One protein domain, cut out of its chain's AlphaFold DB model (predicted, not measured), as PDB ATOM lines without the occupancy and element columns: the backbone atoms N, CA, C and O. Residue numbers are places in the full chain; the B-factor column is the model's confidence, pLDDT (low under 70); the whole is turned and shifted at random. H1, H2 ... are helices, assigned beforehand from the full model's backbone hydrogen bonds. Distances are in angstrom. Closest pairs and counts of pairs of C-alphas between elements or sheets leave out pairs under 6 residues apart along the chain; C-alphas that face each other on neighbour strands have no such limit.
ATOM      1  N   HIS A 212      50.857  55.959 -27.824       73.88
ATOM      2  CA  HIS A 212      51.565  54.757 -28.275       73.88
ATOM      3  C   HIS A 212      50.784  53.466 -27.991       73.88
ATOM      4  O   HIS A 212      50.787  52.561 -28.822       73.88
ATOM      5  N   VAL A 213      50.055  53.399 -26.872       76.94
ATOM      6  CA  VAL A 213      49.273  52.211 -26.502       76.94
ATOM      7  C   VAL A 213      48.088  52.039 -27.452       76.94
ATOM      8  O   VAL A 213      47.786  50.933 -27.890       76.94
ATOM      9  N   VAL A 214      47.451  53.143 -27.849       79.88
ATOM     10  CA  VAL A 214      46.349  53.120 -28.825       79.88
ATOM     11  C   VAL A 214      46.835  52.636 -30.197       79.88
ATOM     12  O   VAL A 214      46.145  51.860 -30.857       79.88
ATOM     13  N   ALA A 215      48.032  53.051 -30.625       83.06
ATOM     14  CA  ALA A 215      48.630  52.595 -31.880       83.06
ATOM     15  C   ALA A 215      48.966  51.090 -31.862       83.06
ATOM     16  O   ALA A 215      48.755  50.394 -32.857       83.06
ATOM     17  N   GLU A 216      49.439  50.570 -30.731       85.75
ATOM     18  CA  GLU A 216      49.720  49.143 -30.566       85.75
ATOM     19  C   GLU A 216      48.437  48.304 -30.593       85.75
ATOM     20  O   GLU A 216      48.351  47.313 -31.319       85.75
ATOM     21  N   MET A 217      47.387  48.760 -29.905       86.62
ATOM     22  CA  MET A 217      46.071  48.123 -29.976       86.62
ATOM     23  C   MET A 217      45.518  48.101 -31.414       86.62
ATOM     24  O   MET A 217      44.943  47.092 -31.830       86.62
ATOM     25  N   LYS A 218      45.741  49.175 -32.195       85.19
ATOM     26  CA  LYS A 218      45.337  49.280 -33.612       85.19
ATOM     27  C   LYS A 218      45.989  48.183 -34.435       85.19
ATOM     28  O   LYS A 218      45.317  47.482 -35.188       85.19
ATOM     29  N   LYS A 219      47.298  48.027 -34.254       88.88
ATOM     30  CA  LYS A 219      48.091  47.013 -34.940       88.88
ATOM     31  C   LYS A 219      47.574  45.601 -34.644       88.88
ATOM     32  O   LYS A 219      47.341  44.846 -35.581       88.88
ATOM     33  N   MET A 220      47.299  45.282 -33.378       88.81
ATOM     34  CA  MET A 220      46.774  43.964 -32.997       88.81
ATOM     35  C   MET A 220      45.422  43.652 -33.652       88.81
ATOM     36  O   MET A 220      45.212  42.536 -34.121       88.81
ATOM     37  N   ILE A 221      44.519  44.638 -33.727       87.88
ATOM     38  CA  ILE A 221      43.212  44.471 -34.379       87.88
ATOM     39  C   ILE A 221      43.384  44.159 -35.871       87.88
ATOM     40  O   ILE A 221      42.735  43.242 -36.372       87.88
ATOM     41  N   LEU A 222      44.284  44.863 -36.567       86.88
ATOM     42  CA  LEU A 222      44.596  44.603 -37.980       86.88
ATOM     43  C   LEU A 222      45.193  43.202 -38.193       86.88
ATOM     44  O   LEU A 222      44.871  42.519 -39.165       86.88
ATOM     45  N   GLU A 223      45.998  42.732 -37.241       90.00
ATOM     46  CA  GLU A 223      46.537  41.368 -37.197       90.00
ATOM     47  C   GLU A 223      45.484  40.311 -36.799       90.00
ATOM     48  O   GLU A 223      45.802  39.127 -36.702       90.00
ATOM     49  N   GLY A 224      44.221  40.701 -36.584       89.69
ATOM     50  CA  GLY A 224      43.132  39.791 -36.216       89.69
ATOM     51  C   GLY A 224      43.199  39.313 -34.764       89.69
ATOM     52  O   GLY A 224      42.650  38.264 -34.435       89.69
ATOM     53  N   THR A 225      43.877  40.048 -33.879       92.50
ATOM     54  CA  THR A 225      44.058  39.687 -32.466       92.50
ATOM     55  C   THR A 225      43.445  40.733 -31.543       92.50
ATOM     56  O   THR A 225      43.619  41.939 -31.703       92.50
ATOM     57  N   CYS A 226      42.699  40.289 -30.530       92.25
ATOM     58  CA  CYS A 226      42.052  41.202 -29.590       92.25
ATOM     59  C   CYS A 226      43.070  41.804 -28.618       92.25
ATOM     60  O   CYS A 226      43.651  41.043 -27.846       92.25
ATOM     61  N   PRO A 227      43.210  43.139 -28.534       90.06
ATOM     62  CA  PRO A 227      44.163  43.764 -27.615       90.06
ATOM     63  C   PRO A 227      43.783  43.611 -26.134       90.06
ATOM     64  O   PRO A 227      44.585  43.884 -25.252       90.06
ATOM     65  N   ILE A 228      42.548  43.186 -25.844       92.38
ATOM     66  CA  ILE A 228      42.038  43.046 -24.474       92.38
ATOM     67  C   ILE A 228      42.230  41.620 -23.961       92.38
ATOM     68  O   ILE A 228      42.644  41.414 -22.826       92.38
ATOM     69  N   CYS A 229      41.853  40.624 -24.768       93.75
ATOM     70  CA  CYS A 229      41.834  39.220 -24.345       93.75
ATOM     71  C   CYS A 229      42.793  38.317 -25.119       93.75
ATOM     72  O   CYS A 229      42.796  37.114 -24.875       93.75
ATOM     73  N   TYR A 230      43.555  38.881 -26.058       93.06
ATOM     74  CA  TYR A 230      44.561  38.198 -26.875       93.06
ATOM     75  C   TYR A 230      44.027  37.029 -27.715       93.06
ATOM     76  O   TYR A 230      44.794  36.242 -28.257       93.06
ATOM     77  N   LYS A 231      42.700  36.904 -27.855       93.19
ATOM     78  CA  LYS A 231      42.079  35.910 -28.733       93.19
ATOM     79  C   LYS A 231      42.096  36.383 -30.178       93.19
ATOM     80  O   LYS A 231      41.789  37.547 -30.448       93.19
ATOM     81  N   VAL A 232      42.362  35.445 -31.079       92.69
ATOM     82  CA  VAL A 232      42.239  35.638 -32.524       92.69
ATOM     83  C   VAL A 232      40.758  35.744 -32.901       92.69
ATOM     84  O   VAL A 232      39.917  35.016 -32.363       92.69
ATOM     85  N   PHE A 233      40.423  36.664 -33.796       88.56
ATOM     86  CA  PHE A 233      39.091  36.838 -34.368       88.56
ATOM     87  C   PHE A 233      39.210  37.194 -35.865       88.56
ATOM     88  O   PHE A 233      40.295  37.555 -36.321       88.56
ATOM     89  N   PRO A 234      38.137  37.058 -36.666       85.31
ATOM     90  CA  PRO A 234      38.213  37.280 -38.111       85.31
ATOM     91  C   PRO A 234      38.747  38.678 -38.458       85.31
ATOM     92  O   PRO A 234      38.232  39.655 -37.928       85.31
ATOM     93  N   HIS A 235      39.698  38.788 -39.395       77.62
ATOM     94  CA  HIS A 235      40.312  40.070 -39.808       77.62
ATOM     95  C   HIS A 235      39.309  41.140 -40.279       77.62
ATOM     96  O   HIS A 235      39.632  42.321 -40.324       77.62
ATOM     97  N   GLN A 236      38.095  40.728 -40.650       77.44
ATOM     98  CA  GLN A 236      37.019  41.617 -41.094       77.44
ATOM     99  C   GLN A 236      36.165  42.152 -39.935       77.44
ATOM    100  O   GLN A 236      35.394  43.091 -40.120       77.44
ATOM    101  N   ALA A 237      36.251  41.547 -38.749       79.06
ATOM    102  CA  ALA A 237      35.497  42.000 -37.594       79.06
ATOM    103  C   ALA A 237      36.237  43.161 -36.925       79.06
ATOM    104  O   ALA A 237      37.430  43.101 -36.679       79.06
ATOM    105  N   THR A 238      35.520  44.222 -36.584       77.25
ATOM    106  CA  THR A 238      36.086  45.367 -35.854       77.25
ATOM    107  C   THR A 238      36.024  45.171 -34.339       77.25
ATOM    108  O   THR A 238      36.701  45.864 -33.582       77.25
ATOM    109  N   LYS A 239      35.217  44.206 -33.874       84.69
ATOM    110  CA  LYS A 239      34.978  43.918 -32.457       84.69
ATOM    111  C   LYS A 239      35.213  42.440 -32.164       84.69
ATOM    112  O   LYS A 239      34.715  41.560 -32.862       84.69
ATOM    113  N   CYS A 240      35.935  42.161 -31.081       91.81
ATOM    114  CA  CYS A 240      36.120  40.799 -30.589       91.81
ATOM    115  C   CYS A 240      34.810  40.279 -29.962       91.81
ATOM    116  O   CYS A 240      34.413  40.803 -28.914       91.81
ATOM    117  N   PRO A 241      34.187  39.200 -30.483       90.94
ATOM    118  CA  PRO A 241      32.897  38.712 -29.981       90.94
ATOM    119  C   PRO A 241      32.917  38.372 -28.485       90.94
ATOM    120  O   PRO A 241      31.967  38.646 -27.754       90.94
ATOM    121  N   ALA A 242      34.032  37.820 -27.998       91.75
ATOM    122  CA  ALA A 242      34.187  37.465 -26.592       91.75
ATOM    123  C   ALA A 242      34.223  38.695 -25.669       91.75
ATOM    124  O   ALA A 242      33.674  38.648 -24.567       91.75
ATOM    125  N   CYS A 243      34.871  39.786 -26.092       93.62
ATOM    126  CA  CYS A 243      34.918  41.019 -25.306       93.62
ATOM    127  C   CYS A 243      33.626  41.823 -25.429       93.62
ATOM    128  O   CYS A 243      33.171  42.344 -24.418       93.62
ATOM    129  N   THR A 244      32.986  41.830 -26.601       93.81
ATOM    130  CA  THR A 244      31.659  42.430 -26.789       93.81
ATOM    131  C   THR A 244      30.615  41.752 -25.909       93.81
ATOM    132  O   THR A 244      29.966  42.421 -25.115       93.81
ATOM    133  N   ASN A 245      30.517  40.419 -25.938       93.88
ATOM    134  CA  ASN A 245      29.575  39.683 -25.086       93.88
ATOM    135  C   ASN A 245      29.844  39.899 -23.591       93.88
ATOM    136  O   ASN A 245      28.906  40.014 -22.800       93.88
ATOM    137  N   PHE A 246      31.118  39.951 -23.194       95.50
ATOM    138  CA  PHE A 246      31.501  40.287 -21.824       95.50
ATOM    139  C   PHE A 246      31.038  41.699 -21.443       95.50
ATOM    140  O   PHE A 246      30.408  41.860 -20.400       95.50
ATOM    141  N   ALA A 247      31.315  42.696 -22.285       94.75
ATOM    142  CA  ALA A 247      30.967  44.085 -22.026       94.75
ATOM    143  C   ALA A 247      29.450  44.294 -21.956       94.75
ATOM    144  O   ALA A 247      28.978  44.916 -21.012       94.75
ATOM    145  N   THR A 248      28.674  43.699 -22.867       93.38
ATOM    146  CA  THR A 248      27.205  43.761 -22.832       93.38
ATOM    147  C   THR A 248      26.646  43.188 -21.530       93.38
ATOM    148  O   THR A 248      25.842  43.836 -20.865       93.38
ATOM    149  N   LYS A 249      27.111  42.002 -21.109       93.12
ATOM    150  CA  LYS A 249      26.678  41.390 -19.839       93.12
ATOM    151  C   LYS A 249      27.097  42.211 -18.625       93.12
ATOM    152  O   LYS A 249      26.365  42.260 -17.642       93.12
ATOM    153  N   MET A 250      28.281  42.818 -18.671       94.50
ATOM    154  CA  MET A 250      28.761  43.659 -17.582       94.50
ATOM    155  C   MET A 250      27.949  44.949 -17.480       94.50
ATOM    156  O   MET A 250      27.559  45.313 -16.378       94.50
ATOM    157  N   LYS A 251      27.638  45.589 -18.615       93.00
ATOM    158  CA  LYS A 251      26.791  46.781 -18.673       93.00
ATOM    159  C   LYS A 251      25.431  46.530 -18.026       93.00
ATOM    160  O   LYS A 251      25.076  47.263 -17.116       93.00
ATOM    161  N   LEU A 252      24.750  45.442 -18.401       91.00
ATOM    162  CA  LEU A 252      23.463  45.062 -17.800       91.00
ATOM    163  C   LEU A 252      23.539  44.968 -16.269       91.00
ATOM    164  O   LEU A 252      22.698  45.520 -15.576       91.00
ATOM    165  N   ARG A 253      24.590  44.340 -15.726       87.50
ATOM    166  CA  ARG A 253      24.774  44.249 -14.269       87.50
ATOM    167  C   ARG A 253      25.019  45.607 -13.618       87.50
ATOM    168  O   ARG A 253      24.536  45.845 -12.519       87.50
ATOM    169  N   LEU A 254      25.803  46.475 -14.260       88.75
ATOM    170  CA  LEU A 254      26.041  47.829 -13.753       88.75
ATOM    171  C   LEU A 254      24.742  48.647 -13.739       88.75
ATOM    172  O   LEU A 254      24.492  49.353 -12.766       88.75
ATOM    173  N   ASP A 255      23.901  48.494 -14.765       86.44
ATOM    174  CA  ASP A 255      22.583  49.136 -14.850       86.44
ATOM    175  C   ASP A 255      21.620  48.611 -13.758       86.44
ATOM    176  O   ASP A 255      20.797  49.364 -13.244       86.44
ATOM    177  N   GLU A 256      21.779  47.355 -13.319       90.62
ATOM    178  CA  GLU A 256      21.085  46.757 -12.159       90.62
ATOM    179  C   GLU A 256      21.639  47.219 -10.791       90.62
ATOM    180  O   GLU A 256      21.195  46.752  -9.741       90.62
ATOM    181  N   GLY A 257      22.621  48.126 -10.769       85.38
ATOM    182  CA  GLY A 257      23.223  48.653  -9.541       85.38
ATOM    183  C   GLY A 257      24.406  47.840  -9.003       85.38
ATOM    184  O   GLY A 257      24.884  48.105  -7.896       85.38
ATOM    185  N   PHE A 258      24.921  46.868  -9.764       84.75
ATOM    186  CA  PHE A 258      26.186  46.216  -9.431       84.75
ATOM    187  C   PHE A 258      27.340  47.222  -9.532       84.75
ATOM    188  O   PHE A 258      27.385  48.047 -10.440       84.75
ATOM    189  N   TYR A 259      28.325  47.122  -8.641       87.00
ATOM    190  CA  TYR A 259      29.531  47.946  -8.698       87.00
ATOM    191  C   TYR A 259      30.784  47.076  -8.799       87.00
ATOM    192  O   TYR A 259      30.897  46.009  -8.192       87.00
ATOM    193  N   LEU A 260      31.760  47.542  -9.574       84.75
ATOM    194  CA  LEU A 260      33.042  46.869  -9.748       84.75
ATOM    195  C   LEU A 260      34.080  47.491  -8.814       84.75
ATOM    196  O   LEU A 260      34.410  48.665  -8.942       84.75
ATOM    197  N   LYS A 261      34.637  46.687  -7.903       88.31
ATOM    198  CA  LYS A 261      35.831  47.062  -7.133       88.31
ATOM    199  C   LYS A 261      37.090  46.695  -7.919       88.31
ATOM    200  O   LYS A 261      37.177  45.607  -8.488       88.31
ATOM    201  N   CYS A 262      38.057  47.605  -7.954       89.75
ATOM    202  CA  CYS A 262      39.350  47.413  -8.602       89.75
ATOM    203  C   CYS A 262      40.436  48.109  -7.787       89.75
ATOM    204  O   CYS A 262      40.264  49.269  -7.437       89.75
ATOM    205  N   SER A 263      41.539  47.414  -7.522       91.38
ATOM    206  CA  SER A 263      42.742  47.973  -6.892       91.38
ATOM    207  C   SER A 263      43.891  48.170  -7.885       91.38
ATOM    208  O   SER A 263      44.993  48.528  -7.491       91.38
ATOM    209  N   HIS A 264      43.668  47.866  -9.164       90.12
ATOM    210  CA  HIS A 264      44.685  47.991 -10.199       90.12
ATOM    211  C   HIS A 264      44.718  49.417 -10.732       90.12
ATOM    212  O   HIS A 264      43.698  49.936 -11.195       90.12
ATOM    213  N   GLU A 265      45.906  50.004 -10.752       88.31
ATOM    214  CA  GLU A 265      46.153  51.279 -11.415       88.31
ATOM    215  C   GLU A 265      46.248  51.080 -12.931       88.31
ATOM    216  O   GLU A 265      46.746  50.051 -13.401       88.31
ATOM    217  N   ASN A 266      45.767  52.061 -13.701       85.19
ATOM    218  CA  ASN A 266      45.914  52.130 -15.163       85.19
ATOM    219  C   ASN A 266      45.498  50.853 -15.914       85.19
ATOM    220  O   ASN A 266      46.092  50.487 -16.924       85.19
ATOM    221  N   ASN A 267      44.474  50.157 -15.416       86.81
ATOM    222  CA  ASN A 267      43.997  48.889 -15.971       86.81
ATOM    223  C   ASN A 267      45.056  47.765 -16.021       86.81
ATOM    224  O   ASN A 267      44.914  46.828 -16.807       86.81
ATOM    225  N   SER A 268      46.081  47.809 -15.160       86.19
ATOM    226  CA  SER A 268      47.157  46.799 -15.088       86.19
ATOM    227  C   SER A 268      46.662  45.373 -14.814       86.19
ATOM    228  O   SER A 268      47.332  44.406 -15.166       86.19
ATOM    229  N   GLY A 269      45.451  45.220 -14.268       86.00
ATOM    230  CA  GLY A 269      44.785  43.925 -14.111       86.00
ATOM    231  C   GLY A 269      44.285  43.297 -15.421       86.00
ATOM    232  O   GLY A 269      43.794  42.171 -15.397       86.00
ATOM    233  N   GLY A 270      44.364  44.000 -16.557       88.50
ATOM    234  CA  GLY A 270      44.121  43.455 -17.894       88.50
ATOM    235  C   GLY A 270      42.846  42.611 -18.019       88.50
ATOM    236  O   GLY A 270      41.766  43.003 -17.575       88.50
ATOM    237  N   VAL A 271      42.978  41.427 -18.625       88.81
ATOM    238  CA  VAL A 271      41.870  40.480 -18.846       88.81
ATOM    239  C   VAL A 271      41.419  39.745 -17.576       88.81
ATOM    240  O   VAL A 271      40.278  39.274 -17.525       88.81
ATOM    241  N   SER A 272      42.287  39.625 -16.564       89.25
ATOM    242  CA  SER A 272      42.009  38.872 -15.333       89.25
ATOM    243  C   SER A 272      41.152  39.669 -14.346       89.25
ATOM    244  O   SER A 272      40.356  39.083 -13.612       89.25
ATOM    245  N   CYS A 273      41.222  41.002 -14.371       93.06
ATOM    246  CA  CYS A 273      40.351  41.867 -13.584       93.06
ATOM    247  C   CYS A 273      39.118  42.312 -14.386       93.06
ATOM    248  O   CYS A 273      39.232  42.995 -15.400       93.06
ATOM    249  N   ARG A 274      37.909  42.000 -13.891       92.50
ATOM    250  CA  ARG A 274      36.638  42.372 -14.551       92.50
ATOM    251  C   ARG A 274      36.504  43.878 -14.793       92.50
ATOM    252  O   ARG A 274      36.035  44.265 -15.857       92.50
ATOM    253  N   SER A 275      36.931  44.699 -13.831       93.62
ATOM    254  CA  SER A 275      36.896  46.161 -13.950       93.62
ATOM    255  C   SER A 275      37.880  46.667 -15.003       93.62
ATOM    256  O   SER A 275      37.470  47.335 -15.945       93.62
ATOM    257  N   CYS A 276      39.150  46.243 -14.929       92.56
ATOM    258  CA  CYS A 276      40.166  46.614 -15.920       92.56
ATOM    259  C   CYS A 276      39.751  46.190 -17.328       92.56
ATOM    260  O   CYS A 276      39.817  46.981 -18.260       92.56
ATOM    261  N   ARG A 277      39.260  44.958 -17.481       94.19
ATOM    262  CA  ARG A 277      38.805  44.426 -18.764       94.19
ATOM    263  C   ARG A 277      37.643  45.224 -19.349       94.19
ATOM    264  O   ARG A 277      37.604  45.443 -20.556       94.19
ATOM    265  N   TYR A 278      36.685  45.620 -18.512       94.56
ATOM    266  CA  TYR A 278      35.536  46.415 -18.940       94.56
ATOM    267  C   TYR A 278      35.951  47.837 -19.329       94.56
ATOM    268  O   TYR A 278      35.543  48.327 -20.378       94.56
ATOM    269  N   ASN A 279      36.845  48.453 -18.556       91.69
ATOM    270  CA  ASN A 279      37.407  49.765 -18.868       91.69
ATOM    271  C   ASN A 279      38.230  49.742 -20.162       91.69
ATOM    272  O   ASN A 279      38.047  50.604 -21.012       91.69
ATOM    273  N   LEU A 280      39.081  48.728 -20.359       90.00
ATOM    274  CA  LEU A 280      39.843  48.536 -21.598       90.00
ATOM    275  C   LEU A 280      38.928  48.370 -22.817       90.00
ATOM    276  O   LEU A 280      39.270  48.829 -23.903       90.00
ATOM    277  N   TYR A 281      37.763  47.740 -22.646       91.94
ATOM    278  CA  TYR A 281      36.770  47.645 -23.713       91.94
ATOM    279  C   TYR A 281      36.186  49.005 -24.091       91.94
ATOM    280  O   TYR A 281      36.116  49.303 -25.279       91.94
ATOM    281  N   HIS A 282      35.806  49.833 -23.115       89.25
ATOM    282  CA  HIS A 282      35.310  51.187 -23.390       89.25
ATOM    283  C   HIS A 282      36.377  52.072 -24.023       89.25
ATOM    284  O   HIS A 282      36.113  52.699 -25.037       89.25
ATOM    285  N   LEU A 283      37.609  52.023 -23.512       85.88
ATOM    286  CA  LEU A 283      38.739  52.752 -24.092       85.88
ATOM    287  C   LEU A 283      39.017  52.339 -25.538       85.88
ATOM    288  O   LEU A 283      39.371  53.179 -26.358       85.88
ATOM    289  N   MET A 284      38.848  51.052 -25.854       85.88
ATOM    290  CA  MET A 284      38.858  50.592 -27.233       85.88
ATOM    291  C   MET A 284      37.682  51.241 -27.978       85.88
ATOM    292  O   MET A 284      37.921  52.068 -28.836       85.88
ATOM    293  N   VAL A 285      36.426  50.964 -27.636       85.06
ATOM    294  CA  VAL A 285      35.261  51.499 -28.376       85.06
ATOM    295  C   VAL A 285      35.352  53.015 -28.643       85.06
ATOM    296  O   VAL A 285      35.175  53.424 -29.791       85.06
ATOM    297  N   ASP A 286      35.740  53.811 -27.644       80.00
ATOM    298  CA  ASP A 286      35.913  55.265 -27.754       80.00
ATOM    299  C   ASP A 286      37.042  55.662 -28.729       80.00
ATOM    300  O   ASP A 286      36.882  56.577 -29.533       80.00
ATOM    301  N   ALA A 287      38.189  54.974 -28.699       76.12
ATOM    302  CA  ALA A 287      39.362  55.318 -29.512       76.12
ATOM    303  C   ALA A 287      39.238  54.955 -31.003       76.12
ATOM    304  O   ALA A 287      40.081  55.369 -31.812       76.12
ATOM    305  N   TYR A 288      38.242  54.145 -31.370       71.56
ATOM    306  CA  TYR A 288      38.062  53.656 -32.739       71.56
ATOM    307  C   TYR A 288      36.733  54.072 -33.383       71.56
ATOM    308  O   TYR A 288      36.513  53.681 -34.526       71.56
ATOM    309  N   GLU A 289      35.875  54.835 -32.691       63.69
ATOM    310  CA  GLU A 289      34.551  55.265 -33.188       63.69
ATOM    311  C   GLU A 289      33.718  54.107 -33.796       63.69
ATOM    312  O   GLU A 289      33.032  54.278 -34.803       63.69
TER     313      GLU A 289
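This is residues 212 to 289 of the 290 residues of an uncharacterized protein of Apolygus lucorum (UniProt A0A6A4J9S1). Two helices of 15 residues, H2 and H3, cross steeply, the middle of H2 meeting the first half of H3, and the shorter H1 makes a corner close to the far end of H3. Two long loops, residues 223 to 240 and 256 to 273, join these helices, and the end of H2 with the start of the second loop, residues 252 to 257, sticks out. The printed part has 78 residues with three named helices, H1, H2 and H3 in chain order, and no named strand; its class is all helix. It is compact, with a radius of gyration of the C-alphas of 12.6 A and spans of 36 by 24 by 22 A.

H2, residues 241 to 255, is 21.1 A long and begins at C-alpha 241 at (32.897, 38.712, -29.981). H3, residues 274 to 288, is 21.5 A long and ends at C-alpha 288 at (38.062, 53.656, -32.739). H1, residues 212 to 222, begins at C-alpha 212 at (51.565, 54.757, -28.275).

H2 and H3 touch, H3 with residues 278 to 281 alone; their closest C-alphas, of Ala 247 and Tyr 278, are 6.0 A apart. They run opposite ways at a steep tilt of 69 degrees, only just short of about perpendicular. H1 and H3 are close but not clearly touching: their closest C-alphas, of Val 214 and Ala 287, are 7.4 A apart. Their lines are about perpendicular, at 83 degrees. H1 and H2 are apart. In H1, H2 and H3 every O i to N i+4 pair is within hydrogen-bond range.

The two C-alphas farthest apart, of Glu 223 and Gly 257, are 36.9 A from each other. The printed part has no cut. Both links, H1 to H2 and H2 to H3, are long, with 18 residues each. The mean pLDDT of the printed part is 87.8, and one residue, Glu 289, is under 70.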